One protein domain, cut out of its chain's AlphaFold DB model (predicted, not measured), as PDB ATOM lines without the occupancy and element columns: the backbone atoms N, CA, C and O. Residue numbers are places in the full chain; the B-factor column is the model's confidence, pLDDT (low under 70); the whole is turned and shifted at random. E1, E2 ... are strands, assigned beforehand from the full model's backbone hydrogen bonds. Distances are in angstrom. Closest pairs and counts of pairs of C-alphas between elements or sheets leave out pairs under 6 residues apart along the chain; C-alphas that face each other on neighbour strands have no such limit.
ATOM      1  N   VAL A   5     222.768 378.120 224.220       94.31
ATOM      2  CA  VAL A   5     222.680 377.153 225.320       94.31
ATOM      3  C   VAL A   5     222.725 375.739 224.769       94.31
ATOM      4  O   VAL A   5     222.116 375.428 223.751       94.31
ATOM      5  N   THR A   6     223.478 374.872 225.433       95.94
ATOM      6  CA  THR A   6     223.569 373.451 225.106       95.94
ATOM      7  C   THR A   6     222.698 372.668 226.070       95.94
ATOM      8  O   THR A   6     222.829 372.821 227.288       95.94
ATOM      9  N   ILE A   7     221.844 371.803 225.533       97.25
ATOM     10  CA  ILE A   7     220.923 370.975 226.311       97.25
ATOM     11  C   ILE A   7     221.265 369.489 226.204       97.25
ATOM     12  O   ILE A   7     221.879 369.024 225.241       97.25
ATOM     13  N   LEU A   8     220.846 368.724 227.208       95.88
ATOM     14  CA  LEU A   8     220.923 367.270 227.191       95.88
ATOM     15  C   LEU A   8     219.768 366.673 226.369       95.88
ATOM     16  O   LEU A   8     218.634 367.118 226.491       95.88
ATOM     17  N   ASN A   9     220.056 365.622 225.594       93.62
ATOM     18  CA  ASN A   9     219.112 364.804 224.806       93.62
ATOM     19  C   ASN A   9     218.386 365.483 223.627       93.62
ATOM     20  O   ASN A   9     217.797 364.763 222.826       93.62
ATOM     21  N   GLY A  10     218.535 366.797 223.458       96.81
ATOM     22  CA  GLY A  10     217.972 367.555 222.339       96.81
ATOM     23  C   GLY A  10     216.486 367.877 222.510       96.81
ATOM     24  O   GLY A  10     215.849 367.358 223.422       96.81
ATOM     25  N   LEU A  11     215.963 368.760 221.657       97.75
ATOM     26  CA  LEU A  11     214.551 369.161 221.671       97.75
ATOM     27  C   LEU A  11     213.639 368.022 221.200       97.75
ATOM     28  O   LEU A  11     213.934 367.368 220.197       97.75
ATOM     29  N   ASP A  12     212.507 367.813 221.863       97.00
ATOM     30  CA  ASP A  12     211.495 366.850 221.414       97.00
ATOM     31  C   ASP A  12     210.716 367.389 220.198       97.00
ATOM     32  O   ASP A  12     210.359 366.620 219.297       97.00
ATOM     33  N   HIS A  13     210.499 368.709 220.135       97.44
ATOM     34  CA  HIS A  13     209.744 369.383 219.076       97.44
ATOM     35  C   HIS A  13     210.569 370.478 218.383       97.44
ATOM     36  O   HIS A  13     211.598 370.927 218.880       97.44
ATOM     37  N   GLU A  14     210.133 370.904 217.193       97.81
ATOM     38  CA  GLU A  14     210.683 372.114 216.568       97.81
ATOM     39  C   GLU A  14     210.244 373.344 217.374       97.81
ATOM     40  O   GLU A  14     209.077 373.456 217.753       97.81
ATOM     41  N   GLN A  15     211.171 374.268 217.616       97.75
ATOM     42  CA  GLN A  15     210.928 375.491 218.376       97.75
ATOM     43  C   GLN A  15     211.242 376.703 217.502       97.75
ATOM     44  O   GLN A  15     212.328 376.811 216.933       97.75
ATOM     45  N   ASP A  16     210.284 377.620 217.366       95.56
ATOM     46  CA  ASP A  16     210.383 378.760 216.454       95.56
ATOM     47  C   ASP A  16     210.553 380.085 217.200       95.56
ATOM     48  O   ASP A  16     209.969 380.313 218.257       95.56
ATOM     49  N   ILE A  17     211.301 381.012 216.597       94.44
ATOM     50  CA  ILE A  17     211.585 382.344 217.154       94.44
ATOM     51  C   ILE A  17     210.335 383.170 217.486       94.44
ATOM     52  O   ILE A  17     210.421 384.131 218.252       94.44
ATOM     53  N   THR A  18     209.190 382.868 216.869       94.38
ATOM     54  CA  THR A  18     207.937 383.607 217.073       94.38
ATOM     55  C   THR A  18     206.992 382.951 218.067       94.38
ATOM     56  O   THR A  18     206.092 383.626 218.569       94.38
ATOM     57  N   THR A  19     207.181 381.662 218.347       95.19
ATOM     58  CA  THR A  19     206.275 380.878 219.194       95.19
ATOM     59  C   THR A  19     206.924 380.378 220.466       95.19
ATOM     60  O   THR A  19     206.188 379.991 221.370       95.19
ATOM     61  N   SER A  20     208.257 380.369 220.529       97.06
ATOM     62  CA  SER A  20     209.004 379.683 221.573       97.06
ATOM     63  C   SER A  20     209.840 380.635 222.419       97.06
ATOM     64  O   SER A  20     210.519 381.536 221.915       97.06
ATOM     65  N   ILE A  21     209.801 380.420 223.731       96.50
ATOM     66  CA  ILE A  21     210.535 381.202 224.728       96.50
ATOM     67  C   ILE A  21     211.195 380.232 225.705       96.50
ATOM     68  O   ILE A  21     210.584 379.253 226.127       96.50
ATOM     69  N   LEU A  22     212.445 380.507 226.073       96.50
ATOM     70  CA  LEU A  22     213.162 379.751 227.094       96.50
ATOM     71  C   LEU A  22     213.102 380.496 228.430       96.50
ATOM     72  O   LEU A  22     213.493 381.663 228.500       96.50
ATOM     73  N   TYR A  23     212.656 379.810 229.480       97.06
ATOM     74  CA  TYR A  23     212.573 380.324 230.844       97.06
ATOM     75  C   TYR A  23     213.581 379.659 231.780       97.06
ATOM     76  O   TYR A  23     213.883 378.470 231.659       97.06
ATOM     77  N   ASP A  24     214.040 380.442 232.753       95.94
ATOM     78  CA  ASP A  24     214.896 380.029 233.866       95.94
ATOM     79  C   ASP A  24     214.537 380.805 235.143       95.94
ATOM     80  O   ASP A  24     213.695 381.698 235.113       95.94
ATOM     81  N   ILE A  25     215.181 380.497 236.267       94.75
ATOM     82  CA  ILE A  25     215.299 381.407 237.409       94.75
ATOM     83  C   ILE A  25     216.770 381.783 237.586       94.75
ATOM     84  O   ILE A  25     217.642 380.917 237.693       94.75
ATOM     85  N   ASP A  26     217.011 383.089 237.698       90.19
ATOM     86  CA  ASP A  26     218.314 383.663 238.029       90.19
ATOM     87  C   ASP A  26     218.642 383.515 239.526       90.19
ATOM     88  O   ASP A  26     218.638 384.473 240.298       90.19
ATOM     89  N   ASP A  27     218.842 382.275 239.962       90.00
ATOM     90  CA  ASP A  27     219.243 381.948 241.330       90.00
ATOM     91  C   ASP A  27     219.973 380.614 241.349       90.00
ATOM     92  O   ASP A  27     219.384 379.622 240.958       90.00
ATOM     93  N   ALA A  28     221.206 380.531 241.840       85.94
ATOM     94  CA  ALA A  28     222.024 379.312 241.783       85.94
ATOM     95  C   ALA A  28     221.373 378.024 242.344       85.94
ATOM     96  O   ALA A  28     221.775 376.931 241.941       85.94
ATOM     97  N   GLU A  29     220.399 378.122 243.251       87.62
ATOM     98  CA  GLU A  29     219.802 376.986 243.963       87.62
ATOM     99  C   GLU A  29     218.365 376.668 243.521       87.62
ATOM    100  O   GLU A  29     217.840 375.609 243.873       87.62
ATOM    101  N   VAL A 157     213.158 384.389 234.651       95.25
ATOM    102  CA  VAL A 157     213.776 385.174 233.584       95.25
ATOM    103  C   VAL A 157     213.507 384.466 232.263       95.25
ATOM    104  O   VAL A 157     213.244 383.263 232.245       95.25
ATOM    105  N   LEU A 158     213.539 385.206 231.159       95.06
ATOM    106  CA  LEU A 158     213.251 384.649 229.843       95.06
ATOM    107  C   LEU A 158     214.241 385.131 228.794       95.06
ATOM    108  O   LEU A 158     214.785 386.232 228.886       95.06
ATOM    109  N   THR A 159     214.425 384.317 227.762       94.50
ATOM    110  CA  THR A 159     215.112 384.710 226.535       94.50
ATOM    111  C   THR A 159     214.390 384.139 225.322       94.50
ATOM    112  O   THR A 159     213.820 383.047 225.364       94.50
ATOM    113  N   ALA A 160     214.397 384.901 224.232       93.12
ATOM    114  CA  ALA A 160     213.865 384.442 222.961       93.12
ATOM    115  C   ALA A 160     214.911 383.603 222.219       93.12
ATOM    116  O   ALA A 160     216.117 383.879 222.275       93.12
ATOM    117  N   PHE A 161     214.422 382.625 221.465       94.69
ATOM    118  CA  PHE A 161     215.230 381.888 220.505       94.69
ATOM    119  C   PHE A 161     215.754 382.853 219.430       94.69
ATOM    120  O   PHE A 161     215.043 383.751 218.971       94.69
ATOM    121  N   ALA A 162     217.014 382.690 219.032       94.31
ATOM    122  CA  ALA A 162     217.646 383.501 217.989       94.31
ATOM    123  C   ALA A 162     217.517 382.874 216.588       94.31
ATOM    124  O   ALA A 162     217.775 383.549 215.586       94.31
ATOM    125  N   ALA A 163     217.114 381.606 216.512       95.00
ATOM    126  CA  ALA A 163     216.820 380.875 215.286       95.00
ATOM    127  C   ALA A 163     215.703 379.846 215.523       95.00
ATOM    128  O   ALA A 163     215.385 379.516 216.662       95.00
ATOM    129  N   THR A 164     215.088 379.371 214.439       97.06
ATOM    130  CA  THR A 164     214.191 378.212 214.487       97.06
ATOM    131  C   THR A 164     215.049 376.964 214.661       97.06
ATOM    132  O   THR A 164     215.891 376.682 213.802       97.06
ATOM    133  N   GLU A 165     214.837 376.238 215.752       97.50
ATOM    134  CA  GLU A 165     215.603 375.046 216.101       97.50
ATOM    135  C   GLU A 165     214.790 373.789 215.781       97.50
ATOM    136  O   GLU A 165     213.662 373.650 216.263       97.50
ATOM    137  N   PRO A 166     215.315 372.862 214.962       97.62
ATOM    138  CA  PRO A 166     214.599 371.641 214.626       97.62
ATOM    139  C   PRO A 166     214.522 370.688 215.826       97.62
ATOM    140  O   PRO A 166     215.386 370.688 216.704       97.62
ATOM    141  N   ALA A 167     213.539 369.785 215.807       97.75
ATOM    142  CA  ALA A 167     213.512 368.663 216.743       97.75
ATOM    143  C   ALA A 167     214.839 367.875 216.696       97.75
ATOM    144  O   ALA A 167     215.392 367.600 215.624       97.75
ATOM    145  N   GLY A 168     215.340 367.496 217.867       97.75
ATOM    146  CA  GLY A 168     216.622 366.835 218.087       97.75
ATOM    147  C   GLY A 168     217.821 367.780 218.197       97.75
ATOM    148  O   GLY A 168     218.926 367.301 218.466       97.75
ATOM    149  N   GLU A 169     217.643 369.092 218.008       97.94
ATOM    150  CA  GLU A 169     218.724 370.064 218.172       97.94
ATOM    151  C   GLU A 169     219.188 370.130 219.630       97.94
ATOM    152  O   GLU A 169     218.387 370.088 220.561       97.94
ATOM    153  N   THR A 170     220.503 370.217 219.831       97.38
ATOM    154  CA  THR A 170     221.127 370.209 221.169       97.38
ATOM    155  C   THR A 170     221.803 371.526 221.504       97.38
ATOM    156  O   THR A 170     222.107 371.771 222.670       97.38
ATOM    157  N   THR A 171     222.052 372.373 220.505       95.94
ATOM    158  CA  THR A 171     222.613 373.709 220.677       95.94
ATOM    159  C   THR A 171     221.581 374.730 220.237       95.94
ATOM    160  O   THR A 171     221.412 374.980 219.052       95.94
ATOM    161  N   ILE A 172     220.907 375.327 221.210       95.25
ATOM    162  CA  ILE A 172     219.854 376.309 220.987       95.25
ATOM    163  C   ILE A 172     220.503 377.684 220.868       95.25
ATOM    164  O   ILE A 172     221.174 378.141 221.801       95.25
ATOM    165  N   ALA A 173     220.301 378.358 219.742       94.69
ATOM    166  CA  ALA A 173     220.695 379.744 219.575       94.69
ATOM    167  C   ALA A 173     219.755 380.649 220.378       94.69
ATOM    168  O   ALA A 173     218.535 380.622 220.208       94.69
ATOM    169  N   ILE A 174     220.327 381.504 221.221       91.75
ATOM    170  CA  ILE A 174     219.585 382.479 222.026       91.75
ATOM    171  C   ILE A 174     220.230 383.853 221.917       91.75
ATOM    172  O   ILE A 174     221.378 383.999 221.504       91.75
ATOM    173  N   THR A 175     219.495 384.893 222.289       85.12
ATOM    174  CA  THR A 175     220.076 386.237 222.350       85.12
ATOM    175  C   THR A 175     220.821 386.404 223.677       85.12
ATOM    176  O   THR A 175     220.173 386.350 224.714       85.12
ATOM    177  N   ASN A 176     222.141 386.633 223.663       79.50
ATOM    178  CA  ASN A 176     222.976 387.015 224.819       79.50
ATOM    179  C   ASN A 176     222.630 386.311 226.156       79.50
ATOM    180  O   ASN A 176     221.941 386.910 226.991       79.50
ATOM    181  N   PRO A 177     223.101 385.065 226.391       78.88
ATOM    182  CA  PRO A 177     222.804 384.294 227.599       78.88
ATOM    183  C   PRO A 177     223.160 385.034 228.878       78.88
ATOM    184  O   PRO A 177     222.372 385.023 229.813       78.88
ATOM    185  N   VAL A 178     224.316 385.697 228.909       78.06
ATOM    186  CA  VAL A 178     224.831 386.352 230.117       78.06
ATOM    187  C   VAL A 178     223.957 387.543 230.496       78.06
ATOM    188  O   VAL A 178     223.580 387.688 231.651       78.06
ATOM    189  N   ALA A 179     223.580 388.385 229.530       81.75
ATOM    190  CA  ALA A 179     222.721 389.536 229.818       81.75
ATOM    191  C   ALA A 179     221.288 389.141 230.214       81.75
ATOM    192  O   ALA A 179     220.591 389.943 230.835       81.75
ATOM    193  N   ASN A 180     220.857 387.935 229.839       82.44
ATOM    194  CA  ASN A 180     219.534 387.390 230.138       82.44
ATOM    195  C   ASN A 180     219.553 386.345 231.268       82.44
ATOM    196  O   ASN A 180     218.546 385.670 231.474       82.44
ATOM    197  N   ASN A 181     220.675 386.218 231.988       87.56
ATOM    198  CA  ASN A 181     220.868 385.323 233.134       87.56
ATOM    199  C   ASN A 181     220.567 383.841 232.828       87.56
ATOM    200  O   ASN A 181     220.029 383.102 233.649       87.56
ATOM    201  N   MET A 182     220.926 383.407 231.616       89.69
ATOM    202  CA  MET A 182     220.885 382.013 231.152       89.69
ATOM    203  C   MET A 182     222.245 381.317 231.333       89.69
ATOM    204  O   MET A 182     222.551 380.336 230.657       89.69
ATOM    205  N   ASP A 183     223.091 381.827 232.227       85.88
ATOM    206  CA  ASP A 183     224.414 381.290 232.560       85.88
ATOM    207  C   ASP A 183     224.387 380.264 233.709       85.88
ATOM    208  O   ASP A 183     225.420 379.736 234.127       85.88
ATOM    209  N   ASN A 184     223.186 379.912 234.172       88.38
ATOM    210  CA  ASN A 184     222.947 378.925 235.217       88.38
ATOM    211  C   ASN A 184     222.944 377.491 234.662       88.38
ATOM    212  O   ASN A 184     221.889 376.853 234.541       88.38
ATOM    213  N   ASP A 185     224.133 376.999 234.317       91.88
ATOM    214  CA  ASP A 185     224.356 375.624 233.863       91.88
ATOM    215  C   ASP A 185     223.937 374.584 234.917       91.88
ATOM    216  O   ASP A 185     224.028 374.810 236.125       91.88
ATOM    217  N   GLY A 186     223.533 373.400 234.454       93.31
ATOM    218  CA  GLY A 186     223.205 372.266 235.315       93.31
ATOM    219  C   GLY A 186     221.781 372.277 235.867       93.31
ATOM    220  O   GLY A 186     221.539 371.649 236.900       93.31
ATOM    221  N   LYS A 187     220.853 372.952 235.181       93.62
ATOM    222  CA  LYS A 187     219.465 373.121 235.618       93.62
ATOM    223  C   LYS A 187     218.441 372.789 234.552       93.62
ATOM    224  O   LYS A 187     218.708 372.911 233.351       93.62
ATOM    225  N   PHE A 188     217.242 372.466 235.015       96.50
ATOM    226  CA  PHE A 188     216.066 372.376 234.163       96.50
ATOM    227  C   PHE A 188     215.545 373.758 233.771       96.50
ATOM    228  O   PHE A 188     215.356 374.635 234.615       96.50
ATOM    229  N   LYS A 189     215.298 373.922 232.475       96.38
ATOM    230  CA  LYS A 189     214.690 375.094 231.849       96.38
ATOM    231  C   LYS A 189     213.344 374.698 231.264       96.38
ATOM    232  O   LYS A 189     213.139 373.534 230.906       96.38
ATOM    233  N   PHE A 190     212.453 375.667 231.131       98.06
ATOM    234  CA  PHE A 190     211.183 375.463 230.448       98.06
ATOM    235  C   PHE A 190     211.216 376.115 229.073       98.06
ATOM    236  O   PHE A 190     211.504 377.304 228.959       98.06
ATOM    237  N   VAL A 191     210.922 375.335 228.041       98.19
ATOM    238  CA  VAL A 191     210.655 375.838 226.697       98.19
ATOM    239  C   VAL A 191     209.144 375.966 226.571       98.19
ATOM    240  O   VAL A 191     208.430 374.971 226.430       98.19
ATOM    241  N   GLU A 192     208.656 377.198 226.663       97.81
ATOM    242  CA  GLU A 192     207.265 377.510 226.358       97.81
ATOM    243  C   GLU A 192     207.088 377.554 224.843       97.81
ATOM    244  O   GLU A 192     207.919 378.132 224.144       97.81
ATOM    245  N   ASN A 193     205.981 377.000 224.353       97.62
ATOM    246  CA  ASN A 193     205.508 377.155 222.989       97.62
ATOM    247  C   ASN A 193     204.038 377.603 223.007       97.62
ATOM    248  O   ASN A 193     203.240 377.149 223.828       97.62
ATOM    249  N   THR A 194     203.642 378.461 222.063       95.69
ATOM    250  CA  THR A 194     202.227 378.847 221.880       95.69
ATOM    251  C   THR A 194     201.273 377.661 221.673       95.69
ATOM    252  O   THR A 194     200.078 377.771 221.957       95.69
ATOM    253  N   VAL A 195     201.776 376.524 221.185       95.56
ATOM    254  CA  VAL A 195     201.077 375.241 221.178       95.56
ATOM    255  C   VAL A 195     201.506 374.472 222.422       95.56
ATOM    256  O   VAL A 195     202.600 373.927 222.467       95.56
ATOM    257  N   ALA A 196     200.625 374.377 223.422       93.25
ATOM    258  CA  ALA A 196     200.970 373.779 224.714       93.25
ATOM    259  C   ALA A 196     201.552 372.355 224.603       93.25
ATOM    260  O   ALA A 196     202.454 372.004 225.352       93.25
ATOM    261  N   ALA A 197     201.076 371.542 223.654       93.00
ATOM    262  CA  ALA A 197     201.595 370.190 223.431       93.00
ATOM    263  C   ALA A 197     203.075 370.153 222.994       93.00
ATOM    264  O   ALA A 197     203.727 369.136 223.211       93.00
ATOM    265  N   ASP A 198     203.585 371.253 222.437       96.56
ATOM    266  CA  ASP A 198     204.967 371.404 221.977       96.56
ATOM    267  C   ASP A 198     205.858 372.074 223.045       96.56
ATOM    268  O   ASP A 198     207.051 372.280 222.818       96.56
ATOM    269  N   CYS A 199     205.307 372.422 224.218       97.88
ATOM    270  CA  CYS A 199     206.105 372.842 225.369       97.88
ATOM    271  C   CYS A 199     206.957 371.675 225.884       97.88
ATOM    272  O   CYS A 199     206.538 370.513 225.873       97.88
ATOM    273  N   GLU A 200     208.135 371.974 226.422       97.69
ATOM    274  CA  GLU A 200     209.045 370.941 226.916       97.69
ATOM    275  C   GLU A 200     209.955 371.426 228.051       97.69
ATOM    276  O   GLU A 200     210.135 372.620 228.285       97.69
ATOM    277  N   ILE A 201     210.511 370.469 228.797       97.69
ATOM    278  CA  ILE A 201     211.536 370.718 229.814       97.69
ATOM    279  C   ILE A 201     212.867 370.239 229.253       97.69
ATOM    280  O   ILE A 201     212.998 369.074 228.879       97.69
ATOM    281  N   VAL A 202     213.867 371.112 229.277       97.44
ATOM    282  CA  VAL A 202     215.224 370.804 228.812       97.44
ATOM    283  C   VAL A 202     216.215 370.949 229.957       97.44
ATOM    284  O   VAL A 202     216.000 371.728 230.880       97.44
ATOM    285  N   TYR A 203     217.318 370.202 229.917       97.00
ATOM    286  CA  TYR A 203     218.379 370.308 230.920       97.00
ATOM    287  C   TYR A 203     219.608 370.979 230.315       97.00
ATOM    288  O   TYR A 203     220.251 370.399 229.436       97.00
ATOM    289  N   GLN A 204     219.937 372.187 230.772       95.31
ATOM    290  CA  GLN A 204     221.094 372.937 230.285       95.31
ATOM    291  C   GLN A 204     222.389 372.350 230.847       95.31
ATOM    292  O   GLN A 204     222.559 372.251 232.061       95.31
ATOM    293  N   VAL A 205     223.330 372.008 229.968       96.00
ATOM    294  CA  VAL A 205     224.644 371.455 230.346       96.00
ATOM    295  C   VAL A 205     225.781 372.461 230.209       96.00
ATOM    296  O   VAL A 205     226.799 372.316 230.884       96.00
ATOM    297  N   SER A 206     225.624 373.456 229.339       93.69
ATOM    298  CA  SER A 206     226.575 374.553 229.166       93.69
ATOM    299  C   SER A 206     225.926 375.721 228.437       93.69
ATOM    300  O   SER A 206     224.968 375.531 227.688       93.69
ATOM    301  N   ASN A 207     226.506 376.906 228.564       90.75
ATOM    302  CA  ASN A 207     226.204 378.057 227.722       90.75
ATOM    303  C   ASN A 207     227.466 378.557 227.006       90.75
ATOM    304  O   ASN A 207     228.599 378.250 227.387       90.75
ATOM    305  N   SER A 208     227.266 379.307 225.926       87.62
ATOM    306  CA  SER A 208     228.335 380.018 225.240       87.62
ATOM    307  C   SER A 208     227.830 381.382 224.783       87.62
ATOM    308  O   SER A 208     226.726 381.498 224.266       87.62
ATOM    309  N   GLY A 209     228.615 382.424 225.009       69.62
ATOM    310  CA  GLY A 209     228.270 383.787 224.631       69.62
ATOM    311  C   GLY A 209     229.294 384.757 225.192       69.62
ATOM    312  O   GLY A 209     229.947 384.462 226.195       69.62
TER     313      GLY A 209
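Overview. This is residues 5 to 29 and 157 to 209 of the 211 residues of an uncharacterized protein of marine sediment metagenome (UniProt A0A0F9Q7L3). With little regular structure, one strongly twisted, curled sheet wraps partway round as an open barrel: E3, E2 and E5 make one wall, E1 and E4 the other, and bent E6 joins them. The printed part has 78 residues, with no named helix and strands E1 to E6 in chain order; the antiparallel sheet runs E3 E2 E5 E6 E1 E4. The class is all strand, with under half of the residues in named elements. It is compact, with a radius of gyration of the C-alphas of 11.1 A and spans of 29 by 22 by 20 A.

Along the chain. E6, residues 200 to 208, measures 21.4 A and ends at C-alpha 208 (228.335, 380.018, 225.240). E5 is residues 188 to 193, 16.1 A; E2, 20 to 24, 13.6 A; E3, 157 to 160; E4, 171 to 173. E1, residues 5 to 7, begins at C-alpha 5 (222.680, 377.153, 225.320).

Arrangement. E6 bends by 74 degrees at residue 205. Within hydrogen-bond range are N 189 and O 202, 2.8 A, in the hairpin E5 and E6; N 6 and O 206, 2.8 A, between E1 and E6; N 23 and O 190, 2.8 A, between E2 and E5. Edge strands E3 and E4 are apart.

Size, cuts and confidence. Residues 30 to 156 are not printed; C-alphas 29 and 157 are 14.5 A apart. Links E1 to E2 and E4 to E5 are long. Residue 209 has pLDDT under 70.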